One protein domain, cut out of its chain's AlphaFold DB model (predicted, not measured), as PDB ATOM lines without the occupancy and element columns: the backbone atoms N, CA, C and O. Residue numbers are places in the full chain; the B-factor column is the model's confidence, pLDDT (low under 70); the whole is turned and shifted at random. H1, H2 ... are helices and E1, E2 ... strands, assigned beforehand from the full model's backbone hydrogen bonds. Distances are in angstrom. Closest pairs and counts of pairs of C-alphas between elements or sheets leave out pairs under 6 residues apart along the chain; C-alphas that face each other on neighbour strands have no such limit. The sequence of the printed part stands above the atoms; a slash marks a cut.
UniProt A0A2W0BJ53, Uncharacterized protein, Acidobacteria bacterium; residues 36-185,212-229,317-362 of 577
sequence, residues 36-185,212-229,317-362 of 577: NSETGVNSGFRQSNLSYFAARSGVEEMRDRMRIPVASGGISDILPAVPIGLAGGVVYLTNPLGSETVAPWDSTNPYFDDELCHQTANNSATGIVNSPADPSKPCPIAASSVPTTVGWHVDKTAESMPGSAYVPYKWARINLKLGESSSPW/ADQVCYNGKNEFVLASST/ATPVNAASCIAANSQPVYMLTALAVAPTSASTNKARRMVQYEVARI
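What this domain is: This is residues 36 to 185, 212 to 229 and 317 to 362 of the 577 residues of an uncharacterized protein of Acidobacteria bacterium (UniProt A0A2W0BJ53). Amid little regular structure, long helix H1 crosses one face of a twisted five-stranded sheet, two layers with residues 36 to 42 sticking out; hairpin E4-E5 and short H2 sit beyond one end. The 214 printed residues, 78 in named elements, are mixed in class: H1 E1 E2 E3 E4 E5 H2 E6 E7. The mixed sheet runs E2 E1 E3 E6 E7; the whole is compact, radius of gyration of the C-alphas 17.9 A, spanning 63 by 41 by 35 A.

How they stand to each other: Look at H1, residues 36 to 65, height over the sheet 5.6 A: it lies over E3, residues 169 to 176, E6, 334 to 341, and E7, 352 to 361. Its closest C-alphas to E6 are Ala 55 and Ala 340, 4.7 A. E1, 90 to 94, is parallel to E2, 153 to 157, with N 92 and O 154 at 2.8 A, and antiparallel to E3, with N 93 and O 172 at 2.7 A. E3 and E6 are antiparallel, N 173 and O 337 at 2.7 A; E6 and E7 form a hairpin, N 336 and O 357 at 2.8 A. Hairpin E4, 215 to 217, and E5, 222 to 224, has N 216 and O 223 at 2.8 A. H2, 322 to 327, is not on the larger sheet; its closest C-alphas to E4 are Cys 325 and Cys 216, 5.5 A. In H1 and H2 every O i to N i+4 pair is within hydrogen-bond range.

Where its parts are: Find C-alpha 36 at (148.078, 167.367, 200.943); H1 runs 43.7 A from there. E7, 29.6 A, ends at C-alpha 361, (185.125, 198.917, 207.310).

The domain as a whole: Residues 186 to 211 and 230 to 316 are not printed, with C-alpha gaps of 20.5 A and 15.0 A. The links H1 to E1, E1 to E2 and E2 to E3 are long. In this model 57 printed residues have pLDDT under 70, among them 120 to 127.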
ATOM      1  N   ASN A  36     147.700 166.998 199.579       82.56
ATOM      2  CA  ASN A  36     148.078 167.367 200.943       82.56
ATOM      3  C   ASN A  36     149.603 167.506 201.085       82.56
ATOM      4  O   ASN A  36     150.075 168.451 201.718       82.56
ATOM      5  N   SER A  37     150.371 166.613 200.451       82.88
ATOM      6  CA  SER A  37     151.838 166.688 200.427       82.88
ATOM      7  C   SER A  37     152.339 167.941 199.700       82.88
ATOM      8  O   SER A  37     153.179 168.664 200.232       82.88
ATOM      9  N   GLU A  38     151.787 168.255 198.526       82.12
ATOM     10  CA  GLU A  38     152.181 169.432 197.739       82.12
ATOM     11  C   GLU A  38     151.854 170.751 198.460       82.12
ATOM     12  O   GLU A  38     152.680 171.668 198.518       82.12
ATOM     13  N   THR A  39     150.685 170.822 199.105       83.56
ATOM     14  CA  THR A  39     150.282 171.983 199.916       83.56
ATOM     15  C   THR A  39     151.202 172.164 201.128       83.56
ATOM     16  O   THR A  39     151.614 173.287 201.443       83.56
ATOM     17  N   GLY A  40     151.587 171.061 201.781       78.81
ATOM     18  CA  GLY A  40     152.547 171.064 202.884       78.81
ATOM     19  C   GLY A  40     153.919 171.593 202.461       78.81
ATOM     20  O   GLY A  40     154.441 172.516 203.086       78.81
ATOM     21  N   VAL A  41     154.463 171.089 201.350       82.06
ATOM     22  CA  VAL A  41     155.770 171.520 200.824       82.06
ATOM     23  C   VAL A  41     155.756 172.999 200.430       82.06
ATOM     24  O   VAL A  41     156.656 173.747 200.815       82.06
ATOM     25  N   ASN A  42     154.721 173.458 199.720       83.19
ATOM     26  CA  ASN A  42     154.615 174.856 199.290       83.19
ATOM     27  C   ASN A  42     154.513 175.826 200.481       83.19
ATOM     28  O   ASN A  42     155.170 176.869 200.494       83.19
ATOM     29  N   SER A  43     153.725 175.487 201.508       79.38
ATOM     30  CA  SER A  43     153.631 176.320 202.714       79.38
ATOM     31  C   SER A  43     154.963 176.388 203.473       79.38
ATOM     32  O   SER A  43     155.383 177.481 203.861       79.38
ATOM     33  N   GLY A  44     155.678 175.263 203.588       80.12
ATOM     34  CA  GLY A  44     157.011 175.206 204.190       80.12
ATOM     35  C   GLY A  44     158.044 176.040 203.428       80.12
ATOM     36  O   GLY A  44     158.763 176.835 204.033       80.12
ATOM     37  N   PHE A  45     158.073 175.940 202.096       84.50
ATOM     38  CA  PHE A  45     158.978 176.728 201.252       84.50
ATOM     39  C   PHE A  45     158.739 178.237 201.395       84.50
ATOM     40  O   PHE A  45     159.684 179.010 201.558       84.50
ATOM     41  N   ARG A  46     157.473 178.672 201.406       84.00
ATOM     42  CA  ARG A  46     157.116 180.088 201.596       84.00
ATOM     43  C   ARG A  46     157.548 180.616 202.961       84.00
ATOM     44  O   ARG A  46     158.147 181.686 203.028       84.00
ATOM     45  N   GLN A  47     157.283 179.868 204.032       83.38
ATOM     46  CA  GLN A  47     157.694 180.256 205.386       83.38
ATOM     47  C   GLN A  47     159.216 180.292 205.535       83.38
ATOM     48  O   GLN A  47     159.747 181.193 206.175       83.38
ATOM     49  N   SER A  48     159.911 179.350 204.900       84.06
ATOM     50  CA  SER A  48     161.368 179.298 204.852       84.06
ATOM     51  C   SER A  48     161.982 180.498 204.127       84.06
ATOM     52  O   SER A  48     162.934 181.090 204.624       84.06
ATOM     53  N   ASN A  49     161.450 180.884 202.965       87.12
ATOM     54  CA  ASN A  49     161.936 182.076 202.264       87.12
ATOM     55  C   ASN A  49     161.660 183.345 203.070       87.12
ATOM     56  O   ASN A  49     162.514 184.223 203.150       87.12
ATOM     57  N   LEU A  50     160.485 183.428 203.700       86.25
ATOM     58  CA  LEU A  50     160.139 184.551 204.561       86.25
ATOM     59  C   LEU A  50     161.134 184.693 205.718       86.25
ATOM     60  O   LEU A  50     161.640 185.791 205.937       86.25
ATOM     61  N   SER A  51     161.450 183.607 206.431       87.19
ATOM     62  CA  SER A  51     162.429 183.662 207.519       87.19
ATOM     63  C   SER A  51     163.845 183.936 207.008       87.19
ATOM     64  O   SER A  51     164.567 184.696 207.639       87.19
ATOM     65  N   TYR A  52     164.239 183.435 205.836       89.44
ATOM     66  CA  TYR A  52     165.531 183.783 205.238       89.44
ATOM     67  C   TYR A  52     165.675 185.293 204.985       89.44
ATOM     68  O   TYR A  52     166.642 185.916 205.431       89.44
ATOM     69  N   PHE A  53     164.700 185.912 204.309       90.25
ATOM     70  CA  PHE A  53     164.746 187.351 204.037       90.25
ATOM     71  C   PHE A  53     164.612 188.183 205.312       90.25
ATOM     72  O   PHE A  53     165.289 189.200 205.431       90.25
ATOM     73  N   ALA A  54     163.814 187.723 206.279       89.25
ATOM     74  CA  ALA A  54     163.705 188.358 207.584       89.25
ATOM     75  C   ALA A  54     165.044 188.345 208.344       89.25
ATOM     76  O   ALA A  54     165.483 189.384 208.832       89.25
ATOM     77  N   ALA A  55     165.737 187.202 208.388       91.31
ATOM     78  CA  ALA A  55     167.056 187.095 209.009       91.31
ATOM     79  C   ALA A  55     168.060 188.019 208.307       91.31
ATOM     80  O   ALA A  55     168.797 188.760 208.956       91.31
ATOM     81  N   ARG A  56     168.021 188.065 206.969       91.44
ATOM     82  CA  ARG A  56     168.846 188.984 206.180       91.44
ATOM     83  C   ARG A  56     168.591 190.448 206.523       91.44
ATOM     84  O   ARG A  56     169.539 191.202 206.690       91.44
ATOM     85  N   SER A  57     167.341 190.859 206.676       89.38
ATOM     86  CA  SER A  57     167.055 192.233 207.084       89.38
ATOM     87  C   SER A  57     167.569 192.570 208.491       89.38
ATOM     88  O   SER A  57     167.938 193.715 208.715       89.38
ATOM     89  N   GLY A  58     167.698 191.592 209.398       90.62
ATOM     90  CA  GLY A  58     168.324 191.809 210.709       90.62
ATOM     91  C   GLY A  58     169.820 192.126 210.628       90.62
ATOM     92  O   GLY A  58     170.290 193.044 211.298       90.62
ATOM     93  N   VAL A  59     170.575 191.429 209.766       91.88
ATOM     94  CA  VAL A  59     171.993 191.779 209.547       91.88
ATOM     95  C   VAL A  59     172.158 193.105 208.804       91.88
ATOM     96  O   VAL A  59     173.116 193.823 209.077       91.88
ATOM     97  N   GLU A  60     171.242 193.465 207.901       89.81
ATOM     98  CA  GLU A  60     171.305 194.762 207.210       89.81
ATOM     99  C   GLU A  60     170.948 195.932 208.138       89.81
ATOM    100  O   GLU A  60     171.645 196.944 208.109       89.81
ATOM    101  N   GLU A  61     169.947 195.791 209.017       88.69
ATOM    102  CA  GLU A  61     169.673 196.798 210.054       88.69
ATOM    103  C   GLU A  61     170.897 196.987 210.951       88.69
ATOM    104  O   GLU A  61     171.343 198.108 211.187       88.69
ATOM    105  N   MET A  62     171.492 195.884 211.413       90.56
ATOM    106  CA  MET A  62     172.695 195.945 212.232       90.56
ATOM    107  C   MET A  62     173.830 196.683 211.512       90.56
ATOM    108  O   MET A  62     174.419 197.591 212.094       90.56
ATOM    109  N   ARG A  63     174.099 196.364 210.237       89.56
ATOM    110  CA  ARG A  63     175.122 197.042 209.413       89.56
ATOM    111  C   ARG A  63     174.883 198.541 209.267       89.56
ATOM    112  O   ARG A  63     175.857 199.295 209.229       89.56
ATOM    113  N   ASP A  64     173.630 198.961 209.151       86.94
ATOM    114  CA  ASP A  64     173.274 200.375 209.073       86.94
ATOM    115  C   ASP A  64     173.562 201.082 210.408       86.94
ATOM    116  O   ASP A  64     174.312 202.061 210.466       86.94
ATOM    117  N   ARG A  65     173.107 200.490 211.518       88.00
ATOM    118  CA  ARG A  65     173.309 201.033 212.871       88.00
ATOM    119  C   ARG A  65     174.777 201.090 213.291       88.00
ATOM    120  O   ARG A  65     175.139 201.960 214.080       88.00
ATOM    121  N   MET A  66     175.648 200.231 212.753       88.69
ATOM    122  CA  MET A  66     177.098 200.266 213.022       88.69
ATOM    123  C   MET A  66     177.777 201.589 212.624       88.69
ATOM    124  O   MET A  66     178.907 201.843 213.045       88.69
ATOM    125  N   ARG A  67     177.121 202.432 211.817       82.00
ATOM    126  CA  ARG A  67     177.646 203.731 211.362       82.00
ATOM    127  C   ARG A  67     177.211 204.904 212.239       82.00
ATOM    128  O   ARG A  67     177.782 205.981 212.128       82.00
ATOM    129  N   ILE A  68     176.198 204.702 213.075       81.69
ATOM    130  CA  ILE A  68     175.500 205.759 213.806       81.69
ATOM    131  C   ILE A  68     175.760 205.559 215.311       81.69
ATOM    132  O   ILE A  68     175.745 204.417 215.772       81.69
ATOM    133  N   PRO A  69     175.994 206.615 216.108       84.25
ATOM    134  CA  PRO A  69     176.144 206.480 217.558       84.25
ATOM    135  C   PRO A  69     174.815 206.131 218.242       84.25
ATOM    136  O   PRO A  69     173.737 206.476 217.751       84.25
ATOM    137  N   VAL A  70     174.872 205.506 219.422       86.06
ATOM    138  CA  VAL A  70     173.690 205.106 220.210       86.06
ATOM    139  C   VAL A  70     172.759 206.279 220.506       86.06
ATOM    140  O   VAL A  70     171.541 206.115 220.458       86.06
ATOM    141  N   ALA A  71     173.297 207.480 220.740       82.69
ATOM    142  CA  ALA A  71     172.499 208.690 220.970       82.69
ATOM    143  C   ALA A  71     171.569 209.054 219.792       82.69
ATOM    144  O   ALA A  71     170.587 209.768 219.978       82.69
ATOM    145  N   SER A  72     171.869 208.562 218.588       82.94
ATOM    146  CA  SER A  72     171.071 208.750 217.371       82.94
ATOM    147  C   SER A  72     170.416 207.447 216.905       82.94
ATOM    148  O   SER A  72     170.084 207.310 215.732       82.94
ATOM    149  N   GLY A  73     170.244 206.481 217.812       80.31
ATOM    150  CA  GLY A  73     169.614 205.200 217.511       80.31
ATOM    151  C   GLY A  73     170.526 204.214 216.783       80.31
ATOM    152  O   GLY A  73     170.023 203.250 216.225       80.31
ATOM    153  N   GLY A  74     171.847 204.401 216.775       87.25
ATOM    154  CA  GLY A  74     172.794 203.429 216.220       87.25
ATOM    155  C   GLY A  74     173.498 202.567 217.274       87.25
ATOM    156  O   GLY A  74     172.990 202.398 218.382       87.25
ATOM    157  N   ILE A  75     174.651 201.990 216.920       90.75
ATOM    158  CA  ILE A  75     175.483 201.148 217.802       90.75
ATOM    159  C   ILE A  75     177.001 201.391 217.652       90.75
ATOM    160  O   ILE A  75     177.795 200.607 218.167       90.75
ATOM    161  N   SER A  76     177.438 202.435 216.940       87.31
ATOM    162  CA  SER A  76     178.849 202.620 216.551       87.31
ATOM    163  C   SER A  76     179.822 202.811 217.723       87.31
ATOM    164  O   SER A  76     180.992 202.456 217.613       87.31
ATOM    165  N   ASP A  77     179.357 203.382 218.833       87.12
ATOM    166  CA  ASP A  77     180.104 203.657 220.071       87.12
ATOM    167  C   ASP A  77     180.097 202.486 221.065       87.12
ATOM    168  O   ASP A  77     180.858 202.496 222.030       87.12
ATOM    169  N   ILE A  78     179.280 201.461 220.812       91.19
ATOM    170  CA  ILE A  78     179.198 200.241 221.629       91.19
ATOM    171  C   ILE A  78     179.618 198.987 220.860       91.19
ATOM    172  O   ILE A  78     179.343 197.874 221.304       91.19
ATOM    173  N   LEU A  79     180.256 199.139 219.695       91.12
ATOM    174  CA  LEU A  79     180.752 197.993 218.940       91.12
ATOM    175  C   LEU A  79     181.742 197.185 219.788       91.12
ATOM    176  O   LEU A  79     182.577 197.784 220.472       91.12
ATOM    177  N   PRO A  80     181.710 195.842 219.709       91.00
ATOM    178  CA  PRO A  80     182.633 195.011 220.464       91.00
ATOM    179  C   PRO A  80     184.096 195.399 220.203       91.00
ATOM    180  O   PRO A  80     184.564 195.393 219.063       91.00
ATOM    181  N   ALA A  81     184.814 195.745 221.272       85.81
ATOM    182  CA  ALA A  81     186.253 196.029 221.250       85.81
ATOM    183  C   ALA A  81     187.084 194.894 221.873       85.81
ATOM    184  O   ALA A  81     188.313 194.893 221.786       85.81
ATOM    185  N   VAL A  82     186.402 193.926 222.491       81.31
ATOM    186  CA  VAL A  82     186.978 192.774 223.179       81.31
ATOM    187  C   VAL A  82     186.343 191.474 222.671       81.31
ATOM    188  O   VAL A  82     185.210 191.504 222.182       81.31
ATOM    189  N   PRO A  83     187.047 190.334 222.764       79.50
ATOM    190  CA  PRO A  83     186.494 189.026 222.424       79.50
ATOM    191  C   PRO A  83     185.232 188.663 223.219       79.50
ATOM    192  O   PRO A  83     184.987 189.174 224.317       79.50
ATOM    193  N   ILE A  84     184.460 187.712 222.683       81.25
ATOM    194  CA  ILE A  84     183.321 187.097 223.375       81.25
ATOM    195  C   ILE A  84     183.784 186.548 224.733       81.25
ATOM    196  O   ILE A  84     184.852 185.954 224.840       81.25
ATOM    197  N   GLY A  85     182.965 186.734 225.768       78.75
ATOM    198  CA  GLY A  85     183.233 186.254 227.126       78.75
ATOM    199  C   GLY A  85     183.855 187.286 228.062       78.75
ATOM    200  O   GLY A  85     183.890 187.062 229.271       78.75
ATOM    201  N   LEU A  86     184.258 188.442 227.536       83.94
ATOM    202  CA  LEU A  86     184.568 189.639 228.314       83.94
ATOM    203  C   LEU A  86     183.395 190.624 228.271       83.94
ATOM    204  O   LEU A  86     182.544 190.548 227.385       83.94
ATOM    205  N   ALA A  87     183.349 191.548 229.233       87.56
ATOM    206  CA  ALA A  87     182.303 192.565 229.308       87.56
ATOM    207  C   ALA A  87     182.231 193.393 228.009       87.56
ATOM    208  O   ALA A  87     183.243 193.934 227.566       87.56
ATOM    209  N   GLY A  88     181.046 193.482 227.397       87.81
ATOM    210  CA  GLY A  88     180.840 194.161 226.113       87.81
ATOM    211  C   GLY A  88     181.391 193.426 224.880       87.81
ATOM    212  O   GLY A  88     181.535 194.039 223.825       87.81
ATOM    213  N   GLY A  89     181.707 192.131 224.983       87.81
ATOM    214  CA  GLY A  89     182.216 191.331 223.861       87.81
ATOM    215  C   GLY A  89     181.174 190.996 222.788       87.81
ATOM    216  O   GLY A  89     181.531 190.574 221.686       87.81
ATOM    217  N   VAL A  90     179.885 191.180 223.092       92.50
ATOM    218  CA  VAL A  90     178.766 190.929 222.175       92.50
ATOM    219  C   VAL A  90     177.730 192.044 222.267       92.50
ATOM    220  O   VAL A  90     177.401 192.496 223.361       92.50
ATOM    221  N   VAL A  91     177.156 192.439 221.130       95.69
ATOM    222  CA  VAL A  91     175.946 193.273 221.103       95.69
ATOM    223  C   VAL A  91     174.818 192.515 220.413       95.69
ATOM    224  O   VAL A  91     174.991 192.031 219.294       95.69
ATOM    225  N   TYR A  92     173.661 192.425 221.067       96.12
ATOM    226  CA  TYR A  92     172.430 191.889 220.492       96.12
ATOM    227  C   TYR A  92     171.466 193.020 220.137       96.12
ATOM    228  O   TYR A  92     171.204 193.901 220.952       96.12
ATOM    229  N   LEU A  93     170.887 192.954 218.942       94.12
ATOM    230  CA  LEU A  93     169.655 193.647 218.587       94.12
ATOM    231  C   LEU A  93     168.499 192.670 218.768       94.12
ATOM    232  O   LEU A  93     168.447 191.662 218.068       94.12
ATOM    233  N   THR A  94     167.589 192.934 219.700       93.81
ATOM    234  CA  THR A  94     166.397 192.116 219.941       93.81
ATOM    235  C   THR A  94     165.165 192.785 219.356       93.81
ATOM    236  O   THR A  94     164.991 194.000 219.423       93.81
ATOM    237  N   ASN A  95     164.285 191.982 218.775       90.75
ATOM    238  CA  ASN A  95     163.091 192.450 218.094       90.75
ATOM    239  C   ASN A  95     161.863 191.652 218.560       90.75
ATOM    240  O   ASN A  95     161.387 190.752 217.859       90.75
ATOM    241  N   PRO A  96     161.396 191.909 219.795       88.50
ATOM    242  CA  PRO A  96     160.198 191.276 220.318       88.50
ATOM    243  C   PRO A  96     158.942 191.827 219.630       88.50
ATOM    244  O   PRO A  96     158.754 193.036 219.504       88.50
ATOM    245  N   LEU A  97     158.041 190.934 219.229       83.50
ATOM    246  CA  LEU A  97     156.714 191.255 218.717       83.50
ATOM    247  C   LEU A  97     155.645 191.001 219.791       83.50
ATOM    248  O   LEU A  97     155.401 189.862 220.200       83.50
ATOM    249  N   GLY A  98     154.949 192.057 220.208       79.25
ATOM    250  CA  GLY A  98     153.887 191.961 221.212       79.25
ATOM    251  C   GLY A  98     154.438 191.613 222.597       79.25
ATOM    252  O   GLY A  98     155.321 192.300 223.098       79.25
ATOM    253  N   SER A  99     153.901 190.567 223.230       80.31
ATOM    254  CA  SER A  99     154.283 190.140 224.587       80.31
ATOM    255  C   SER A  99     155.320 189.011 224.618       80.31
ATOM    256  O   SER A  99     155.447 188.335 225.638       80.31
ATOM    257  N   GLU A 100     155.996 188.717 223.504       86.94
ATOM    258  CA  GLU A 100     157.036 187.688 223.492       86.94
ATOM    259  C   GLU A 100     158.343 188.201 224.113       86.94
ATOM    260  O   GLU A 100     158.724 189.357 223.933       86.94
ATOM    261  N   THR A 101     159.069 187.315 224.793       90.75
ATOM    262  CA  THR A 101     160.412 187.609 225.307       90.75
ATOM    263  C   THR A 101     161.452 187.064 224.337       90.75
ATOM    264  O   THR A 101     161.525 185.851 224.129       90.75
ATOM    265  N   VAL A 102     162.291 187.938 223.783       92.25
ATOM    266  CA  VAL A 102     163.462 187.540 222.991       92.25
ATOM    267  C   VAL A 102     164.721 187.734 223.831       92.25
ATOM    268  O   VAL A 102     165.179 188.857 224.007       92.25
ATOM    269  N   ALA A 103     165.270 186.631 224.339       93.50
ATOM    270  CA  ALA A 103     166.486 186.612 225.153       93.50
ATOM    271  C   ALA A 103     167.452 185.534 224.622       93.50
ATOM    272  O   ALA A 103     167.432 184.403 225.106       93.50
ATOM    273  N   PRO A 104     168.284 185.845 223.611       93.50
ATOM    274  CA  PRO A 104     169.153 184.863 222.951       93.50
ATOM    275  C   PRO A 104     170.231 184.263 223.864       93.50
ATOM    276  O   PRO A 104     170.743 183.183 223.593       93.50
ATOM    277  N   TRP A 105     170.564 184.951 224.956       92.00
ATOM    278  CA  TRP A 105     171.525 184.524 225.976       92.00
ATOM    279  C   TRP A 105     170.923 183.620 227.064       92.00
ATOM    280  O   TRP A 105     171.654 183.126 227.918       92.00
ATOM    281  N   ASP A 106     169.605 183.417 227.071       92.00
ATOM    282  CA  ASP A 106     168.920 182.565 228.042       92.00
ATOM    283  C   ASP A 106     168.615 181.204 227.408       92.00
ATOM    284  O   ASP A 106     167.809 181.103 226.483       92.00
ATOM    285  N   SER A 107     169.233 180.138 227.923       88.69
ATOM    286  CA  SER A 107     169.046 178.770 227.419       88.69
ATOM    287  C   SER A 107     167.613 178.243 227.557       88.69
ATOM    288  O   SER A 107     167.281 177.215 226.981       88.69
ATOM    289  N   THR A 108     166.747 178.901 228.329       90.69
ATOM    290  CA  THR A 108     165.325 178.539 228.421       90.69
ATOM    291  C   THR A 108     164.467 179.226 227.355       90.69
ATOM    292  O   THR A 108     163.306 178.862 227.157       90.69
ATOM    293  N   ASN A 109     165.025 180.205 226.638       90.88
ATOM    294  CA  ASN A 109     164.313 180.979 225.637       90.88
ATOM    295  C   ASN A 109     164.210 180.211 224.300       90.88
ATOM    296  O   ASN A 109     165.208 179.680 223.812       90.88
ATOM    297  N   PRO A 110     163.041 180.199 223.629       88.19
ATOM    298  CA  PRO A 110     162.879 179.540 222.326       88.19
ATOM    299  C   PRO A 110     163.698 180.183 221.194       88.19
ATOM    300  O   PRO A 110     163.812 179.609 220.111       88.19
ATOM    301  N   TYR A 111     164.240 181.377 221.424       90.81
ATOM    302  CA  TYR A 111     165.086 182.121 220.499       90.81
ATOM    303  C   TYR A 111     166.556 182.132 220.937       90.81
ATOM    304  O   TYR A 111     167.277 183.055 220.568       90.81
ATOM    305  N   PHE A 112     166.994 181.129 221.706       91.81
ATOM    306  CA  PHE A 112     168.390 180.960 222.108       91.81
ATOM    307  C   PHE A 112     169.361 181.028 220.917       91.81
ATOM    308  O   PHE A 112     169.058 180.560 219.810       91.81
ATOM    309  N   ASP A 113     170.525 181.629 221.152       91.75
ATOM    310  CA  ASP A 113     171.618 181.714 220.191       91.75
ATOM    311  C   ASP A 113     172.440 180.424 220.191       91.75
ATOM    312  O   ASP A 113     173.393 180.250 220.952       91.75
ATOM    313  N   ASP A 114     172.065 179.517 219.295       87.62
ATOM    314  CA  ASP A 114     172.747 178.245 219.097       87.62
ATOM    315  C   ASP A 114     173.958 178.325 218.146       87.62
ATOM    316  O   ASP A 114     174.452 177.288 217.715       87.62
ATOM    317  N   GLU A 115     174.476 179.525 217.855       86.62
ATOM    318  CA  GLU A 115     175.730 179.725 217.111       86.62
ATOM    319  C   GLU A 115     176.849 180.322 217.958       86.62
ATOM    320  O   GLU A 115     177.989 180.428 217.496       86.62
ATOM    321  N   LEU A 116     176.547 180.809 219.164       86.00
ATOM    322  CA  LEU A 116     177.512 181.562 219.963       86.00
ATOM    323  C   LEU A 116     178.764 180.737 220.281       86.00
ATOM    324  O   LEU A 116     179.881 181.236 220.141       86.00
ATOM    325  N   CYS A 117     178.588 179.457 220.606       80.12
ATOM    326  CA  CYS A 117     179.690 178.544 220.901       80.12
ATOM    327  C   CYS A 117     180.554 178.179 219.679       80.12
ATOM    328  O   CYS A 117     181.633 177.617 219.851       80.12
ATOM    329  N   HIS A 118     180.120 178.490 218.452       77.56
ATOM    330  CA  HIS A 118     180.913 178.284 217.229       77.56
ATOM    331  C   HIS A 118     181.848 179.456 216.916       77.56
ATOM    332  O   HIS A 118     182.720 179.346 216.050       77.56
ATOM    333  N   GLN A 119     181.662 180.592 217.599       77.25
ATOM    334  CA  GLN A 119     182.439 181.818 217.388       77.25
ATOM    335  C   GLN A 119     183.683 181.922 218.272       77.25
ATOM    336  O   GLN A 119     184.541 182.769 218.024       77.25
ATOM    337  N   THR A 120     183.797 181.050 219.265       68.69
ATOM    338  CA  THR A 120     184.960 180.890 220.136       68.69
ATOM    339  C   THR A 120     185.354 179.421 220.097       68.69
ATOM    340  O   THR A 120     184.467 178.582 220.265       68.69
ATOM    341  N   ALA A 121     186.634 179.056 219.945       52.91
ATOM    342  CA  ALA A 121     186.997 177.693 220.341       52.91
ATOM    343  C   ALA A 121     186.700 177.530 221.836       52.91
ATOM    344  O   ALA A 121     186.619 178.527 222.553       52.91
ATOM    345  N   ASN A 122     186.526 176.287 222.291       52.59
ATOM    346  CA  ASN A 122     186.336 175.925 223.698       52.59
ATOM    347  C   ASN A 122     187.444 176.550 224.569       52.59
ATOM    348  O   ASN A 122     188.478 175.936 224.823       52.59
ATOM    349  N   ASN A 123     187.242 177.794 224.989       53.06
ATOM    350  CA  ASN A 123     188.238 178.593 225.664       53.06
ATOM    351  C   ASN A 123     187.776 178.753 227.101       53.06
ATOM    352  O   ASN A 123     186.815 179.475 227.383       53.06
ATOM    353  N   SER A 124     188.508 178.111 228.008       52.84
ATOM    354  CA  SER A 124     188.319 178.211 229.454       52.84
ATOM    355  C   SER A 124     188.284 179.662 229.959       52.84
ATOM    356  O   SER A 124     187.690 179.913 231.001       52.84
ATOM    357  N   ALA A 125     188.864 180.623 229.224       53.94
ATOM    358  CA  ALA A 125     188.814 182.053 229.544       53.94
ATOM    359  C   ALA A 125     187.449 182.713 229.270       53.94
ATOM    360  O   ALA A 125     187.129 183.720 229.890       53.94
ATOM    361  N   THR A 126     186.639 182.159 228.361       60.03
ATOM    362  CA  THR A 126     185.291 182.672 228.034       60.03
ATOM    363  C   THR A 126     184.182 181.985 228.832       60.03
ATOM    364  O   THR A 126     183.054 182.471 228.875       60.03
ATOM    365  N   GLY A 127     184.493 180.841 229.453       61.38
ATOM    366  CA  GLY A 127     183.528 180.004 230.167       61.38
ATOM    367  C   GLY A 127     182.570 179.215 229.265       61.38
ATOM    368  O   GLY A 127     181.803 178.410 229.789       61.38
ATOM    369  N   ILE A 128     182.628 179.398 227.939       72.25
ATOM    370  CA  ILE A 128     181.853 178.609 226.976       72.25
ATOM    371  C   ILE A 128     182.504 177.228 226.838       72.25
ATOM    372  O   ILE A 128     183.671 177.106 226.460       72.25
ATOM    373  N   VAL A 129     181.736 176.180 227.131       64.94
ATOM    374  CA  VAL A 129     182.167 174.780 227.033       64.94
ATOM    375  C   VAL A 129     181.147 173.958 226.241       64.94
ATOM    376  O   VAL A 129     179.942 174.187 226.334       64.94
ATOM    377  N   ASN A 130     181.633 172.946 225.512       64.94
ATOM    378  CA  ASN A 130     180.855 172.009 224.683       64.94
ATOM    379  C   ASN A 130     180.427 172.528 223.302       64.94
ATOM    380  O   ASN A 130     179.351 172.166 222.821       64.94
ATOM    381  N   SER A 131     181.271 173.317 222.631       68.00
ATOM    382  CA  SER A 131     181.080 173.533 221.195       68.00
ATOM    383  C   SER A 131     181.104 172.180 220.460       68.00
ATOM    384  O   SER A 131     182.041 171.397 220.693       68.00
ATOM    385  N   PRO A 132     180.080 171.844 219.647       69.25
ATOM    386  CA  PRO A 132     180.048 170.591 218.908       69.25
ATOM    387  C   PRO A 132     181.299 170.429 218.042       69.25
ATOM    388  O   PRO A 132     181.681 171.335 217.309       69.25
ATOM    389  N   ALA A 133     181.917 169.246 218.080       66.75
ATOM    390  CA  ALA A 133     183.054 168.939 217.205       66.75
ATOM    391  C   ALA A 133     182.668 168.964 215.712       66.75
ATOM    392  O   ALA A 133     183.522 169.164 214.852       66.75
ATOM    393  N   ASP A 134     181.385 168.746 215.417       68.38
ATOM    394  CA  ASP A 134     180.802 168.855 214.085       68.38
ATOM    395  C   ASP A 134     180.175 170.255 213.904       68.38
ATOM    396  O   ASP A 134     179.158 170.543 214.544       68.38
ATOM    397  N   PRO A 135     180.722 171.116 213.023       65.12
ATOM    398  CA  PRO A 135     180.196 172.461 212.783       65.12
ATOM    399  C   PRO A 135     178.814 172.460 212.106       65.12
ATOM    400  O   PRO A 135     178.180 173.505 212.002       65.12
ATOM    401  N   SER A 136     178.324 171.301 211.648       70.06
ATOM    402  CA  SER A 136     176.958 171.131 211.142       70.06
ATOM    403  C   SER A 136     175.925 170.844 212.238       70.06
ATOM    404  O   SER A 136     174.789 170.482 211.935       70.06
ATOM    405  N   LYS A 137     176.292 170.984 213.518       77.88
ATOM    406  CA  LYS A 137     175.371 170.853 214.652       77.88
ATOM    407  C   LYS A 137     175.197 172.181 215.386       77.88
ATOM    408  O   LYS A 137     176.194 172.871 215.589       77.88
ATOM    409  N   PRO A 138     173.972 172.516 215.833       81.94
ATOM    410  CA  PRO A 138     173.749 173.678 216.686       81.94
ATOM    411  C   PRO A 138     174.482 173.522 218.013       81.94
ATOM    412  O   PRO A 138     174.656 172.403 218.512       81.94
ATOM    413  N   CYS A 139     174.862 174.647 218.613       82.50
ATOM    414  CA  CYS A 139     175.322 174.674 219.993       82.50
ATOM    415  C   CYS A 139     174.276 174.032 220.916       82.50
ATOM    416  O   CYS A 139     173.071 174.248 220.733       82.50
ATOM    417  N   PRO A 140     174.705 173.263 221.932       85.19
ATOM    418  CA  PRO A 140     173.793 172.745 222.935       85.19
ATOM    419  C   PRO A 140     172.985 173.876 223.575       85.19
ATOM    420  O   PRO A 140     173.519 174.922 223.936       85.19
ATOM    421  N   ILE A 141     171.685 173.663 223.763       86.19
ATOM    422  CA  ILE A 141     170.844 174.610 224.498       86.19
ATOM    423  C   ILE A 141     171.113 174.404 225.993       86.19
ATOM    424  O   ILE A 141     170.430 173.637 226.671       86.19
ATOM    425  N   ALA A 142     172.178 175.025 226.493       84.25
ATOM    426  CA  ALA A 142     172.634 174.884 227.868       84.25
ATOM    427  C   ALA A 142     173.318 176.163 228.358       84.25
ATOM    428  O   ALA A 142     173.939 176.885 227.583       84.25
ATOM    429  N   ALA A 143     173.285 176.397 229.673       80.12
ATOM    430  CA  ALA A 143     173.990 177.519 230.300       80.12
ATOM    431  C   ALA A 143     175.512 177.485 230.054       80.12
ATOM    432  O   ALA A 143     176.167 178.517 230.076       80.12
ATOM    433  N   SER A 144     176.076 176.306 229.777       78.06
ATOM    434  CA  SER A 144     177.477 176.133 229.383       78.06
ATOM    435  C   SER A 144     177.807 176.662 227.984       78.06
ATOM    436  O   SER A 144     178.979 176.819 227.661       78.06
ATOM    437  N   SER A 145     176.801 176.926 227.148       80.44
ATOM    438  CA  SER A 145     176.969 177.456 225.787       80.44
ATOM    439  C   SER A 145     176.932 178.988 225.722       80.44
ATOM    440  O   SER A 145     177.010 179.552 224.633       80.44
ATOM    441  N   VAL A 146     176.861 179.665 226.875       85.88
ATOM    442  CA  VAL A 146     176.959 181.127 227.005       85.88
ATOM    443  C   VAL A 146     178.053 181.518 228.007       85.88
ATOM    444  O   VAL A 146     178.335 180.751 228.929       85.88
ATOM    445  N   PRO A 147     178.682 182.700 227.865       87.31
ATOM    446  CA  PRO A 147     179.650 183.172 228.846       87.31
ATOM    447  C   PRO A 147     179.068 183.407 230.242       87.31
ATOM    448  O   PRO A 147     177.920 183.825 230.402       87.31
ATOM    449  N   THR A 148     179.907 183.223 231.261       83.38
ATOM    450  CA  THR A 148     179.555 183.431 232.678       83.38
ATOM    451  C   THR A 148     179.893 184.831 233.196       83.38
ATOM    452  O   THR A 148     179.392 185.244 234.243       83.38
ATOM    453  N   THR A 149     180.737 185.576 232.481       85.62
ATOM    454  CA  THR A 149     181.184 186.921 232.864       85.62
ATOM    455  C   THR A 149     180.021 187.912 232.874       85.62
ATOM    456  O   THR A 149     179.370 188.122 231.857       85.62
ATOM    457  N   VAL A 150     179.770 188.587 233.997       88.88
ATOM    458  CA  VAL A 150     178.703 189.600 234.088       88.88
ATOM    459  C   VAL A 150     178.926 190.715 233.061       88.88
ATOM    460  O   VAL A 150     180.028 191.247 232.938       88.88
ATOM    461  N   GLY A 151     177.870 191.075 232.326       90.38
ATOM    462  CA  GLY A 151     177.920 192.132 231.311       90.38
ATOM    463  C   GLY A 151     178.641 191.740 230.020       90.38
ATOM    464  O   GLY A 151     179.037 192.622 229.262       90.38
ATOM    465  N   TRP A 152     178.838 190.442 229.750       90.19
ATOM    466  CA  TRP A 152     179.488 189.973 228.518       90.19
ATOM    467  C   TRP A 152     178.764 190.393 227.233       90.19
ATOM    468  O   TRP A 152     179.394 190.505 226.179       90.19
ATOM    469  N   HIS A 153     177.457 190.651 227.321       93.50
ATOM    470  CA  HIS A 153     176.653 191.187 226.234       93.50
ATOM    471  C   HIS A 153     176.035 192.541 226.590       93.50
ATOM    472  O   HIS A 153     175.794 192.854 227.755       93.50
ATOM    473  N   VAL A 154     175.724 193.304 225.547       94.62
ATOM    474  CA  VAL A 154     174.868 194.490 225.590       94.62
ATOM    475  C   VAL A 154     173.673 194.236 224.684       94.62
ATOM    476  O   VAL A 154     173.834 193.781 223.554       94.62
ATOM    477  N   ASP A 155     172.470 194.516 225.156       92.88
ATOM    478  CA  ASP A 155     171.246 194.410 224.371       92.88
ATOM    479  C   ASP A 155     170.717 195.791 223.956       92.88
ATOM    480  O   ASP A 155     170.803 196.786 224.680       92.88
ATOM    481  N   LYS A 156     170.185 195.854 222.737       92.62
ATOM    482  CA  LYS A 156     169.451 196.991 222.182       92.62
ATOM    483  C   LYS A 156     168.208 196.476 221.483       92.62
ATOM    484  O   LYS A 156     168.210 195.386 220.924       92.62
ATOM    485  N   THR A 157     167.153 197.272 221.483       90.00
ATOM    486  CA  THR A 157     165.938 196.940 220.738       90.00
ATOM    487  C   THR A 157     166.094 197.349 219.277       90.00
ATOM    488  O   THR A 157     166.758 198.347 218.975       90.00
ATOM    489  N   ALA A 158     165.511 196.566 218.375       86.88
ATOM    490  CA  ALA A 158     165.372 196.906 216.967       86.88
ATOM    491  C   ALA A 158     164.646 198.245 216.795       86.88
ATOM    492  O   ALA A 158     163.711 198.556 217.541       86.88
ATOM    493  N   GLU A 159     165.071 199.030 215.810       79.50
ATOM    494  CA  GLU A 159     164.367 200.263 215.457       79.50
ATOM    495  C   GLU A 159     163.214 199.959 214.498       79.50
ATOM    496  O   GLU A 159     163.271 199.050 213.669       79.50
ATOM    497  N   SER A 160     162.146 200.750 214.581       69.81
ATOM    498  CA  SER A 160     161.076 200.664 213.584       69.81
ATOM    499  C   SER A 160     161.566 201.245 212.259       69.81
ATOM    500  O   SER A 160     161.989 202.400 212.212       69.81
ATOM    501  N   MET A 161     161.470 200.481 211.167       63.88
ATOM    502  CA  MET A 161     161.800 201.020 209.845       63.88
ATOM    503  C   MET A 161     160.841 202.160 209.455       63.88
ATOM    504  O   MET A 161     159.685 202.184 209.905       63.88
ATOM    505  N   PRO A 162     161.280 203.094 208.585       59.84
ATOM    506  CA  PRO A 162     160.414 204.131 208.036       59.84
ATOM    507  C   PRO A 162     159.110 203.533 207.488       59.84
ATOM    508  O   PRO A 162     159.132 202.593 206.695       59.84
ATOM    509  N   GLY A 163     157.966 204.060 207.934       60.25
ATOM    510  CA  GLY A 163     156.641 203.543 207.565       60.25
ATOM    511  C   GLY A 163     156.085 202.440 208.473       60.25
ATOM    512  O   GLY A 163     155.118 201.787 208.088       60.25
ATOM    513  N   SER A 164     156.667 202.224 209.661       59.53
ATOM    514  CA  SER A 164     156.189 201.243 210.657       59.53
ATOM    515  C   SER A 164     156.175 199.797 210.142       59.53
ATOM    516  O   SER A 164     155.415 198.957 210.625       59.53
ATOM    517  N   ALA A 165     157.019 199.496 209.151       55.97
ATOM    518  CA  ALA A 165     157.224 198.136 208.679       55.97
ATOM    519  C   ALA A 165     158.084 197.378 209.700       55.97
ATOM    520  O   ALA A 165     159.245 197.718 209.926       55.97
ATOM    521  N   TYR A 166     157.513 196.344 210.318       59.00
ATOM    522  CA  TYR A 166     158.244 195.480 211.237       59.00
ATOM    523  C   TYR A 166     159.094 194.487 210.455       59.00
ATOM    524  O   TYR A 166     158.591 193.709 209.641       59.00
ATOM    525  N   VAL A 167     160.393 194.498 210.726       66.81
ATOM    526  CA  VAL A 167     161.308 193.485 210.216       66.81
ATOM    527  C   VAL A 167     161.049 192.183 210.992       66.81
ATOM    528  O   VAL A 167     160.992 192.248 212.211       66.81
ATOM    529  N   PRO A 168     160.857 190.994 210.387       78.62
ATOM    530  CA  PRO A 168     160.414 189.811 211.142       78.62
ATOM    531  C   PRO A 168     161.540 188.983 211.794       78.62
ATOM    532  O   PRO A 168     161.313 187.820 212.141       78.62
ATOM    533  N   TYR A 169     162.765 189.506 211.918       90.50
ATOM    534  CA  TYR A 169     163.819 188.792 212.654       90.50
ATOM    535  C   TYR A 169     163.550 188.849 214.159       90.50
ATOM    536  O   TYR A 169     162.833 189.727 214.622       90.50
ATOM    537  N   LYS A 170     164.106 187.907 214.924       92.19
ATOM    538  CA  LYS A 170     163.977 187.879 216.390       92.19
ATOM    539  C   LYS A 170     165.160 188.549 217.048       92.19
ATOM    540  O   LYS A 170     164.981 189.415 217.896       92.19
ATOM    541  N   TRP A 171     166.360 188.190 216.623       94.50
ATOM    542  CA  TRP A 171     167.563 188.867 217.069       94.50
ATOM    543  C   TRP A 171     168.620 188.925 215.975       94.50
ATOM    544  O   TRP A 171     168.645 188.086 215.072       94.50
ATOM    545  N   ALA A 172     169.493 189.916 216.081       95.38
ATOM    546  CA  ALA A 172     170.770 189.976 215.395       95.38
ATOM    547  C   ALA A 172     171.878 190.146 216.442       95.38
ATOM    548  O   ALA A 172     171.666 190.760 217.481       95.38
ATOM    549  N   ARG A 173     173.054 189.586 216.194       95.38
ATOM    550  CA  ARG A 173     174.223 189.596 217.070       95.38
ATOM    551  C   ARG A 173     175.411 190.128 216.297       95.38
ATOM    552  O   ARG A 173     175.638 189.680 215.178       95.38
ATOM    553  N   ILE A 174     176.203 190.984 216.926       95.06
ATOM    554  CA  ILE A 174     177.547 191.326 216.472       95.06
ATOM    555  C   ILE A 174     178.588 190.917 217.507       95.06
ATOM    556  O   ILE A 174     178.430 191.151 218.706       95.06
ATOM    557  N   ASN A 175     179.672 190.325 217.021       91.12
ATOM    558  CA  ASN A 175     180.869 190.015 217.788       91.12
ATOM    559  C   ASN A 175     182.117 190.208 216.920       91.12
ATOM    560  O   ASN A 175     182.038 190.257 215.693       91.12
ATOM    561  N   LEU A 176     183.280 190.311 217.552       86.88
ATOM    562  CA  LEU A 176     184.557 190.280 216.848       86.88
ATOM    563  C   LEU A 176     184.821 188.889 216.249       86.88
ATOM    564  O   LEU A 176     184.509 187.877 216.883       86.88
ATOM    565  N   LYS A 177     185.387 188.838 215.035       82.62
ATOM    566  CA  LYS A 177     185.905 187.601 214.433       82.62
ATOM    567  C   LYS A 177     187.273 187.284 215.033       82.62
ATOM    568  O   LYS A 177     188.197 188.091 214.923       82.62
ATOM    569  N   LEU A 178     187.399 186.116 215.645       76.38
ATOM    570  CA  LEU A 178     188.650 185.617 216.211       76.38
ATOM    571  C   LEU A 178     189.301 184.636 215.232       76.38
ATOM    572  O   LEU A 178     188.613 184.051 214.394       76.38
ATOM    573  N   GLY A 179     190.617 184.438 215.334       63.28
ATOM    574  CA  GLY A 179     191.350 183.491 214.482       63.28
ATOM    575  C   GLY A 179     190.798 182.059 214.545       63.28
ATOM    576  O   GLY A 179     190.845 181.334 213.557       63.28
ATOM    577  N   GLU A 180     190.213 181.681 215.683       58.75
ATOM    578  CA  GLU A 180     189.557 180.387 215.898       58.75
ATOM    579  C   GLU A 180     188.050 180.375 215.635       58.75
ATOM    580  O   GLU A 180     187.416 179.327 215.776       58.75
ATOM    581  N   SER A 181     187.448 181.512 215.272       60.06
ATOM    582  CA  SER A 181     186.058 181.516 214.823       60.06
ATOM    583  C   SER A 181     185.972 180.598 213.599       60.06
ATOM    584  O   SER A 181     186.561 180.864 212.554       60.06
ATOM    585  N   SER A 182     185.307 179.459 213.776       49.81
ATOM    586  CA  SER A 182     185.375 178.310 212.874       49.81
ATOM    587  C   SER A 182     185.115 178.659 211.395       49.81
ATOM    588  O   SER A 182     184.003 179.032 211.020       49.81
ATOM    589  N   SER A 183     186.121 178.476 210.524       47.75
ATOM    590  CA  SER A 183     185.928 178.079 209.111       47.75
ATOM    591  C   SER A 183     187.254 177.638 208.458       47.75
ATOM    592  O   SER A 183     188.279 178.269 208.712       47.75
ATOM    593  N   PRO A 184     187.268 176.580 207.613       47.88
ATOM    594  CA  PRO A 184     186.543 176.611 206.343       47.88
ATOM    595  C   PRO A 184     185.548 175.452 206.137       47.88
ATOM    596  O   PRO A 184     185.923 174.288 206.073       47.88
ATOM    597  N   TRP A 185     184.278 175.816 205.947       45.78
ATOM    598  CA  TRP A 185     183.346 175.270 204.940       45.78
ATOM    599  C   TRP A 185     183.369 173.751 204.678       45.78
ATOM    600  O   TRP A 185     183.927 173.277 203.687       45.78
ATOM    601  N   ALA A 212     192.905 183.628 220.662       58.06
ATOM    602  CA  ALA A 212     192.023 184.761 220.945       58.06
ATOM    603  C   ALA A 212     192.312 185.995 220.074       58.06
ATOM    604  O   ALA A 212     191.759 187.065 220.336       58.06
ATOM    605  N   ASP A 213     193.189 185.868 219.075       68.19
ATOM    606  CA  ASP A 213     193.624 187.014 218.290       68.19
ATOM    607  C   ASP A 213     192.541 187.468 217.313       68.19
ATOM    608  O   ASP A 213     191.895 186.681 216.614       68.19
ATOM    609  N   GLN A 214     192.368 188.783 217.259       77.00
ATOM    610  CA  GLN A 214     191.464 189.453 216.345       77.00
ATOM    611  C   GLN A 214     191.867 189.227 214.881       77.00
ATOM    612  O   GLN A 214     193.007 189.484 214.488       77.00
ATOM    613  N   VAL A 215     190.892 188.869 214.039       78.50
ATOM    614  CA  VAL A 215     191.055 188.897 212.579       78.50
ATOM    615  C   VAL A 215     190.963 190.338 212.079       78.50
ATOM    616  O   VAL A 215     189.988 191.054 212.342       78.50
ATOM    617  N   CYS A 216     191.974 190.756 211.329       78.50
ATOM    618  CA  CYS A 216     192.065 192.051 210.676       78.50
ATOM    619  C   CYS A 216     191.797 191.927 209.169       78.50
ATOM    620  O   CYS A 216     192.010 190.882 208.558       78.50
ATOM    621  N   TYR A 217     191.373 193.024 208.552       76.12
ATOM    622  CA  TYR A 217     191.119 193.151 207.122       76.12
ATOM    623  C   TYR A 217     191.866 194.355 206.557       76.12
ATOM    624  O   TYR A 217     191.743 195.471 207.066       76.12
ATOM    625  N   ASN A 218     192.635 194.136 205.492       67.06
ATOM    626  CA  ASN A 218     193.453 195.175 204.854       67.06
ATOM    627  C   ASN A 218     192.813 195.782 203.590       67.06
ATOM    628  O   ASN A 218     193.511 196.411 202.800       67.06
ATOM    629  N   GLY A 219     191.515 195.557 203.362       65.31
ATOM    630  CA  GLY A 219     190.830 195.964 202.126       65.31
ATOM    631  C   GLY A 219     190.813 194.889 201.035       65.31
ATOM    632  O   GLY A 219     190.078 195.021 200.064       65.31
ATOM    633  N   LYS A 220     191.573 193.796 201.191       66.81
ATOM    634  CA  LYS A 220     191.621 192.701 200.207       66.81
ATOM    635  C   LYS A 220     191.507 191.327 200.850       66.81
ATOM    636  O   LYS A 220     190.695 190.506 200.429       66.81
ATOM    637  N   ASN A 221     192.304 191.092 201.884       63.69
ATOM    638  CA  ASN A 221     192.404 189.817 202.573       63.69
ATOM    639  C   ASN A 221     192.171 189.988 204.071       63.69
ATOM    640  O   ASN A 221     192.509 191.014 204.667       63.69
ATOM    641  N   GLU A 222     191.621 188.936 204.660       72.88
ATOM    642  CA  GLU A 222     191.610 188.740 206.100       72.88
ATOM    643  C   GLU A 222     192.935 188.125 206.541       72.88
ATOM    644  O   GLU A 222     193.499 187.286 205.834       72.88
ATOM    645  N   PHE A 223     193.436 188.546 207.693       68.50
ATOM    646  CA  PHE A 223     194.672 188.041 208.271       68.50
ATOM    647  C   PHE A 223     194.656 188.218 209.792       68.50
ATOM    648  O   PHE A 223     193.964 189.085 210.318       68.50
ATOM    649  N   VAL A 224     195.436 187.410 210.504       69.50
ATOM    650  CA  VAL A 224     195.685 187.585 211.941       69.50
ATOM    651  C   VAL A 224     197.058 188.231 212.102       69.50
ATOM    652  O   VAL A 224     197.997 187.868 211.388       69.50
ATOM    653  N   LEU A 225     197.190 189.199 213.011       59.59
ATOM    654  CA  LEU A 225     198.485 189.799 213.347       59.59
ATOM    655  C   LEU A 225     199.312 188.795 214.163       59.59
ATOM    656  O   LEU A 225     199.376 188.870 215.380       59.59
ATOM    657  N   ALA A 226     199.925 187.821 213.497       52.03
ATOM    658  CA  ALA A 226     200.746 186.830 214.177       52.03
ATOM    659  C   ALA A 226     202.023 187.459 214.752       52.03
ATOM    660  O   ALA A 226     202.663 188.308 214.119       52.03
ATOM    661  N   SER A 227     202.478 186.951 215.901       41.66
ATOM    662  CA  SER A 227     203.880 187.094 216.274       41.66
ATOM    663  C   SER A 227     204.728 186.288 215.273       41.66
ATOM    664  O   SER A 227     204.870 185.073 215.380       41.66
ATOM    665  N   SER A 228     205.303 186.977 214.292       28.84
ATOM    666  CA  SER A 228     206.449 186.588 213.449       28.84
ATOM    667  C   SER A 228     206.300 185.649 212.238       28.84
ATOM    668  O   SER A 228     207.312 185.447 211.573       28.84
ATOM    669  N   THR A 229     205.117 185.180 211.815       27.30
ATOM    670  CA  THR A 229     204.980 184.523 210.488       27.30
ATOM    671  C   THR A 229     203.628 184.787 209.802       27.30
ATOM    672  O   THR A 229     202.591 184.739 210.462       27.30
ATOM    673  N   ALA A 317     203.377 188.689 224.025       36.88
ATOM    674  CA  ALA A 317     202.441 187.943 224.880       36.88
ATOM    675  C   ALA A 317     201.030 188.524 225.159       36.88
ATOM    676  O   ALA A 317     200.362 188.058 226.080       36.88
ATOM    677  N   THR A 318     200.553 189.513 224.405       48.38
ATOM    678  CA  THR A 318     199.248 190.156 224.610       48.38
ATOM    679  C   THR A 318     198.338 189.852 223.421       48.38
ATOM    680  O   THR A 318     198.800 189.954 222.285       48.38
ATOM    681  N   PRO A 319     197.074 189.447 223.658       59.03
ATOM    682  CA  PRO A 319     196.162 189.072 222.584       59.03
ATOM    683  C   PRO A 319     195.905 190.263 221.661       59.03
ATOM    684  O   PRO A 319     195.667 191.386 222.122       59.03
ATOM    685  N   VAL A 320     195.940 190.010 220.355       63.09
ATOM    686  CA  VAL A 320     195.623 191.005 219.327       63.09
ATOM    687  C   VAL A 320     194.151 191.379 219.468       63.09
ATOM    688  O   VAL A 320     193.278 190.521 219.374       63.09
ATOM    689  N   ASN A 321     193.856 192.662 219.674       74.38
ATOM    690  CA  ASN A 321     192.489 193.163 219.819       74.38
ATOM    691  C   ASN A 321     192.093 194.069 218.640       74.38
ATOM    692  O   ASN A 321     192.882 194.333 217.728       74.38
ATOM    693  N   ALA A 322     190.856 194.574 218.647       74.62
ATOM    694  CA  ALA A 322     190.371 195.469 217.598       74.62
ATOM    695  C   ALA A 322     191.255 196.720 217.413       74.62
ATOM    696  O   ALA A 322     191.469 197.163 216.282       74.62
ATOM    697  N   ALA A 323     191.828 197.261 218.496       76.25
ATOM    698  CA  ALA A 323     192.744 198.398 218.431       76.25
ATOM    699  C   ALA A 323     194.095 198.023 217.798       76.25
ATOM    700  O   ALA A 323     194.668 198.835 217.071       76.25
ATOM    701  N   SER A 324     194.572 196.789 217.990       75.56
ATOM    702  CA  SER A 324     195.779 196.271 217.336       75.56
ATOM    703  C   SER A 324     195.643 196.249 215.809       75.56
ATOM    704  O   SER A 324     196.577 196.653 215.116       75.56
ATOM    705  N   CYS A 325     194.477 195.866 215.269       74.06
ATOM    706  CA  CYS A 325     194.222 195.955 213.825       74.06
ATOM    707  C   CYS A 325     194.347 197.394 213.316       74.06
ATOM    708  O   CYS A 325     194.992 197.636 212.296       74.06
ATOM    709  N   ILE A 326     193.770 198.349 214.052       73.25
ATOM    710  CA  ILE A 326     193.793 199.769 213.683       73.25
ATOM    711  C   ILE A 326     195.227 200.313 213.721       73.25
ATOM    712  O   ILE A 326     195.644 200.998 212.785       73.25
ATOM    713  N   ALA A 327     195.999 199.957 214.752       67.19
ATOM    714  CA  ALA A 327     197.412 200.310 214.869       67.19
ATOM    715  C   ALA A 327     198.255 199.749 213.708       67.19
ATOM    716  O   ALA A 327     199.189 200.398 213.243       67.19
ATOM    717  N   ALA A 328     197.880 198.582 213.176       63.25
ATOM    718  CA  ALA A 328     198.481 197.975 211.990       63.25
ATOM    719  C   ALA A 328     197.867 198.463 210.658       63.25
ATOM    720  O   ALA A 328     197.972 197.785 209.634       63.25
ATOM    721  N   ASN A 329     197.203 199.627 210.643       67.56
ATOM    722  CA  ASN A 329     196.560 200.206 209.456       67.56
ATOM    723  C   ASN A 329     195.534 199.290 208.769       67.56
ATOM    724  O   ASN A 329     195.340 199.364 207.557       67.56
ATOM    725  N   SER A 330     194.868 198.441 209.544       73.19
ATOM    726  CA  SER A 330     193.845 197.502 209.087       73.19
ATOM    727  C   SER A 330     192.555 197.674 209.888       73.19
ATOM    728  O   SER A 330     192.501 198.429 210.856       73.19
ATOM    729  N   GLN A 331     191.480 197.016 209.462       81.56
ATOM    730  CA  GLN A 331     190.171 197.114 210.109       81.56
ATOM    731  C   GLN A 331     189.833 195.807 210.828       81.56
ATOM    732  O   GLN A 331     190.096 194.744 210.267       81.56
ATOM    733  N   PRO A 332     189.265 195.839 212.044       86.38
ATOM    734  CA  PRO A 332     188.764 194.625 212.674       86.38
ATOM    735  C   PRO A 332     187.607 194.041 211.853       86.38
ATOM    736  O   PRO A 332     186.753 194.778 211.347       86.38
ATOM    737  N   VAL A 333     187.587 192.715 211.731       86.50
ATOM    738  CA  VAL A 333     186.470 191.977 211.137       86.50
ATOM    739  C   VAL A 333     185.443 191.653 212.217       86.50
ATOM    740  O   VAL A 333     185.770 191.112 213.276       86.50
ATOM    741  N   TYR A 334     184.186 191.964 211.926       91.25
ATOM    742  CA  TYR A 334     183.033 191.654 212.756       91.25
ATOM    743  C   TYR A 334     182.203 190.535 212.128       91.25
ATOM    744  O   TYR A 334     181.998 190.504 210.914       91.25
ATOM    745  N   MET A 335     181.683 189.656 212.976       90.31
ATOM    746  CA  MET A 335     180.702 188.635 212.628       90.31
ATOM    747  C   MET A 335     179.320 189.136 213.018       90.31
ATOM    748  O   MET A 335     179.080 189.444 214.186       90.31
ATOM    749  N   LEU A 336     178.419 189.211 212.046       94.00
ATOM    750  CA  LEU A 336     177.020 189.562 212.242       94.00
ATOM    751  C   LEU A 336     176.184 188.318 212.006       94.00
ATOM    752  O   LEU A 336     176.204 187.779 210.908       94.00
ATOM    753  N   THR A 337     175.423 187.884 212.996       94.00
ATOM    754  CA  THR A 337     174.545 186.715 212.901       94.00
ATOM    755  C   THR A 337     173.118 187.152 213.169       94.00
ATOM    756  O   THR A 337     172.898 187.869 214.131       94.00
ATOM    757  N   ALA A 338     172.134 186.731 212.382       94.94
ATOM    758  CA  ALA A 338     170.737 187.040 212.679       94.94
ATOM    759  C   ALA A 338     169.835 185.828 212.524       94.94
ATOM    760  O   ALA A 338     169.953 185.077 211.556       94.94
ATOM    761  N   LEU A 339     168.898 185.695 213.461       93.62
ATOM    762  CA  LEU A 339     167.873 184.665 213.490       93.62
ATOM    763  C   LEU A 339     166.519 185.258 213.126       93.62
ATOM    764  O   LEU A 339     166.064 186.231 213.731       93.62
ATOM    765  N   ALA A 340     165.804 184.578 212.238       91.50
ATOM    766  CA  ALA A 340     164.380 184.792 212.068       91.50
ATOM    767  C   ALA A 340     163.597 183.486 212.150       91.50
ATOM    768  O   ALA A 340     164.047 182.406 211.754       91.50
ATOM    769  N   VAL A 341     162.378 183.622 212.657       86.88
ATOM    770  CA  VAL A 341     161.432 182.527 212.837       86.88
ATOM    771  C   VAL A 341     160.114 182.971 212.229       86.88
ATOM    772  O   VAL A 341     159.608 184.038 212.578       86.88
ATOM    773  N   ALA A 342     159.564 182.174 211.310       77.69
ATOM    774  CA  ALA A 342     158.321 182.528 210.635       77.69
ATOM    775  C   ALA A 342     157.177 182.780 211.654       77.69
ATOM    776  O   ALA A 342     156.983 181.966 212.567       77.69
ATOM    777  N   PRO A 343     156.419 183.891 211.522       66.25
ATOM    778  CA  PRO A 343     155.308 184.220 212.416       66.25
ATOM    779  C   PRO A 343     154.185 183.176 212.288       66.25
ATOM    780  O   PRO A 343     153.844 182.739 211.189       66.25
ATOM    781  N   THR A 344     153.634 182.719 213.414       60.19
ATOM    782  CA  THR A 344     152.702 181.580 213.444       60.19
ATOM    783  C   THR A 344     151.250 181.947 213.187       60.19
ATOM    784  O   THR A 344     150.738 182.902 213.759       60.19
ATOM    785  N   SER A 345     150.554 181.020 212.526       43.09
ATOM    786  CA  SER A 345     149.311 180.453 213.055       43.09
ATOM    787  C   SER A 345     149.315 178.935 212.792       43.09
ATOM    788  O   SER A 345     149.342 178.509 211.644       43.09
ATOM    789  N   ALA A 346     149.344 178.123 213.856       48.66
ATOM    790  CA  ALA A 346     149.000 176.687 213.895       48.66
ATOM    791  C   ALA A 346     149.953 175.567 213.375       48.66
ATOM    792  O   ALA A 346     149.538 174.412 213.400       48.66
ATOM    793  N   SER A 347     151.215 175.805 212.990       47.06
ATOM    794  CA  SER A 347     152.158 174.705 212.649       47.06
ATOM    795  C   SER A 347     153.157 174.410 213.776       47.06
ATOM    796  O   SER A 347     153.838 175.319 214.254       47.06
ATOM    797  N   THR A 348     153.294 173.134 214.150       51.75
ATOM    798  CA  THR A 348     154.318 172.592 215.068       51.75
ATOM    799  C   THR A 348     155.744 172.757 214.528       51.75
ATOM    800  O   THR A 348     156.698 172.727 215.299       51.75
ATOM    801  N   ASN A 349     155.894 172.984 213.218       54.59
ATOM    802  CA  ASN A 349     157.173 173.207 212.551       54.59
ATOM    803  C   ASN A 349     157.300 174.687 212.175       54.59
ATOM    804  O   ASN A 349     156.714 175.139 211.188       54.59
ATOM    805  N   LYS A 350     158.047 175.448 212.980       71.06
ATOM    806  CA  LYS A 350     158.387 176.846 212.693       71.06
ATOM    807  C   LYS A 350     159.599 176.870 211.765       71.06
ATOM    808  O   LYS A 350     160.650 176.344 212.120       71.06
ATOM    809  N   ALA A 351     159.473 177.497 210.595       79.62
ATOM    810  CA  ALA A 351     160.621 177.700 209.721       79.62
ATOM    811  C   ALA A 351     161.618 178.654 210.399       79.62
ATOM    812  O   ALA A 351     161.349 179.850 210.545       79.62
ATOM    813  N   ARG A 352     162.755 178.100 210.817       86.56
ATOM    814  CA  ARG A 352     163.873 178.792 211.456       86.56
ATOM    815  C   ARG A 352     164.976 178.986 210.422       86.56
ATOM    816  O   ARG A 352     165.359 178.023 209.765       86.56
ATOM    817  N   ARG A 353     165.455 180.216 210.246       89.50
ATOM    818  CA  ARG A 353     166.569 180.521 209.340       89.50
ATOM    819  C   ARG A 353     167.538 181.460 210.024       89.50
ATOM    820  O   ARG A 353     167.115 182.405 210.693       89.50
ATOM    821  N   MET A 354     168.821 181.195 209.825       89.75
ATOM    822  CA  MET A 354     169.884 182.033 210.337       89.75
ATOM    823  C   MET A 354     170.850 182.404 209.220       89.75
ATOM    824  O   MET A 354     171.154 181.599 208.340       89.75
ATOM    825  N   VAL A 355     171.315 183.645 209.241       91.38
ATOM    826  CA  VAL A 355     172.319 184.143 208.301       91.38
ATOM    827  C   VAL A 355     173.479 184.731 209.076       91.38
ATOM    828  O   VAL A 355     173.283 185.306 210.146       91.38
ATOM    829  N   GLN A 356     174.678 184.604 208.520       90.88
ATOM    830  CA  GLN A 356     175.878 185.165 209.111       90.88
ATOM    831  C   GLN A 356     176.726 185.886 208.073       90.88
ATOM    832  O   GLN A 356     177.015 185.340 207.006       90.88
ATOM    833  N   TYR A 357     177.069 187.135 208.367       90.69
ATOM    834  CA  TYR A 357     177.840 188.037 207.523       90.69
ATOM    835  C   TYR A 357     179.152 188.363 208.224       90.69
ATOM    836  O   TYR A 357     179.182 188.614 209.425       90.69
ATOM    837  N   GLU A 358     180.222 188.411 207.451       89.25
ATOM    838  CA  GLU A 358     181.511 188.929 207.886       89.25
ATOM    839  C   GLU A 358     181.640 190.330 207.309       89.25
ATOM    840  O   GLU A 358     181.438 190.533 206.106       89.25
ATOM    841  N   VAL A 359     181.906 191.314 208.160       89.44
ATOM    842  CA  VAL A 359     181.956 192.714 207.747       89.44
ATOM    843  C   VAL A 359     183.194 193.388 208.309       89.44
ATOM    844  O   VAL A 359     183.580 193.171 209.453       89.44
ATOM    845  N   ALA A 360     183.787 194.265 207.517       85.81
ATOM    846  CA  ALA A 360     184.802 195.196 207.982       85.81
ATOM    847  C   ALA A 360     184.532 196.561 207.365       85.81
ATOM    848  O   ALA A 360     183.797 196.683 206.382       85.81
ATOM    849  N   ARG A 361     185.115 197.602 207.952       81.81
ATOM    850  CA  ARG A 361     185.125 198.917 207.310       81.81
ATOM    851  C   ARG A 361     185.990 198.864 206.059       81.81
ATOM    852  O   ARG A 361     186.975 198.124 206.010       81.81
ATOM    853  N   ILE A 362     185.655 199.698 205.079       73.12
ATOM    854  CA  ILE A 362     186.560 199.979 203.964       73.12
ATOM    855  C   ILE A 362     187.856 200.547 204.551       73.12
ATOM    856  O   ILE A 362     187.859 201.583 205.222       73.12
TER     857      ILE A 362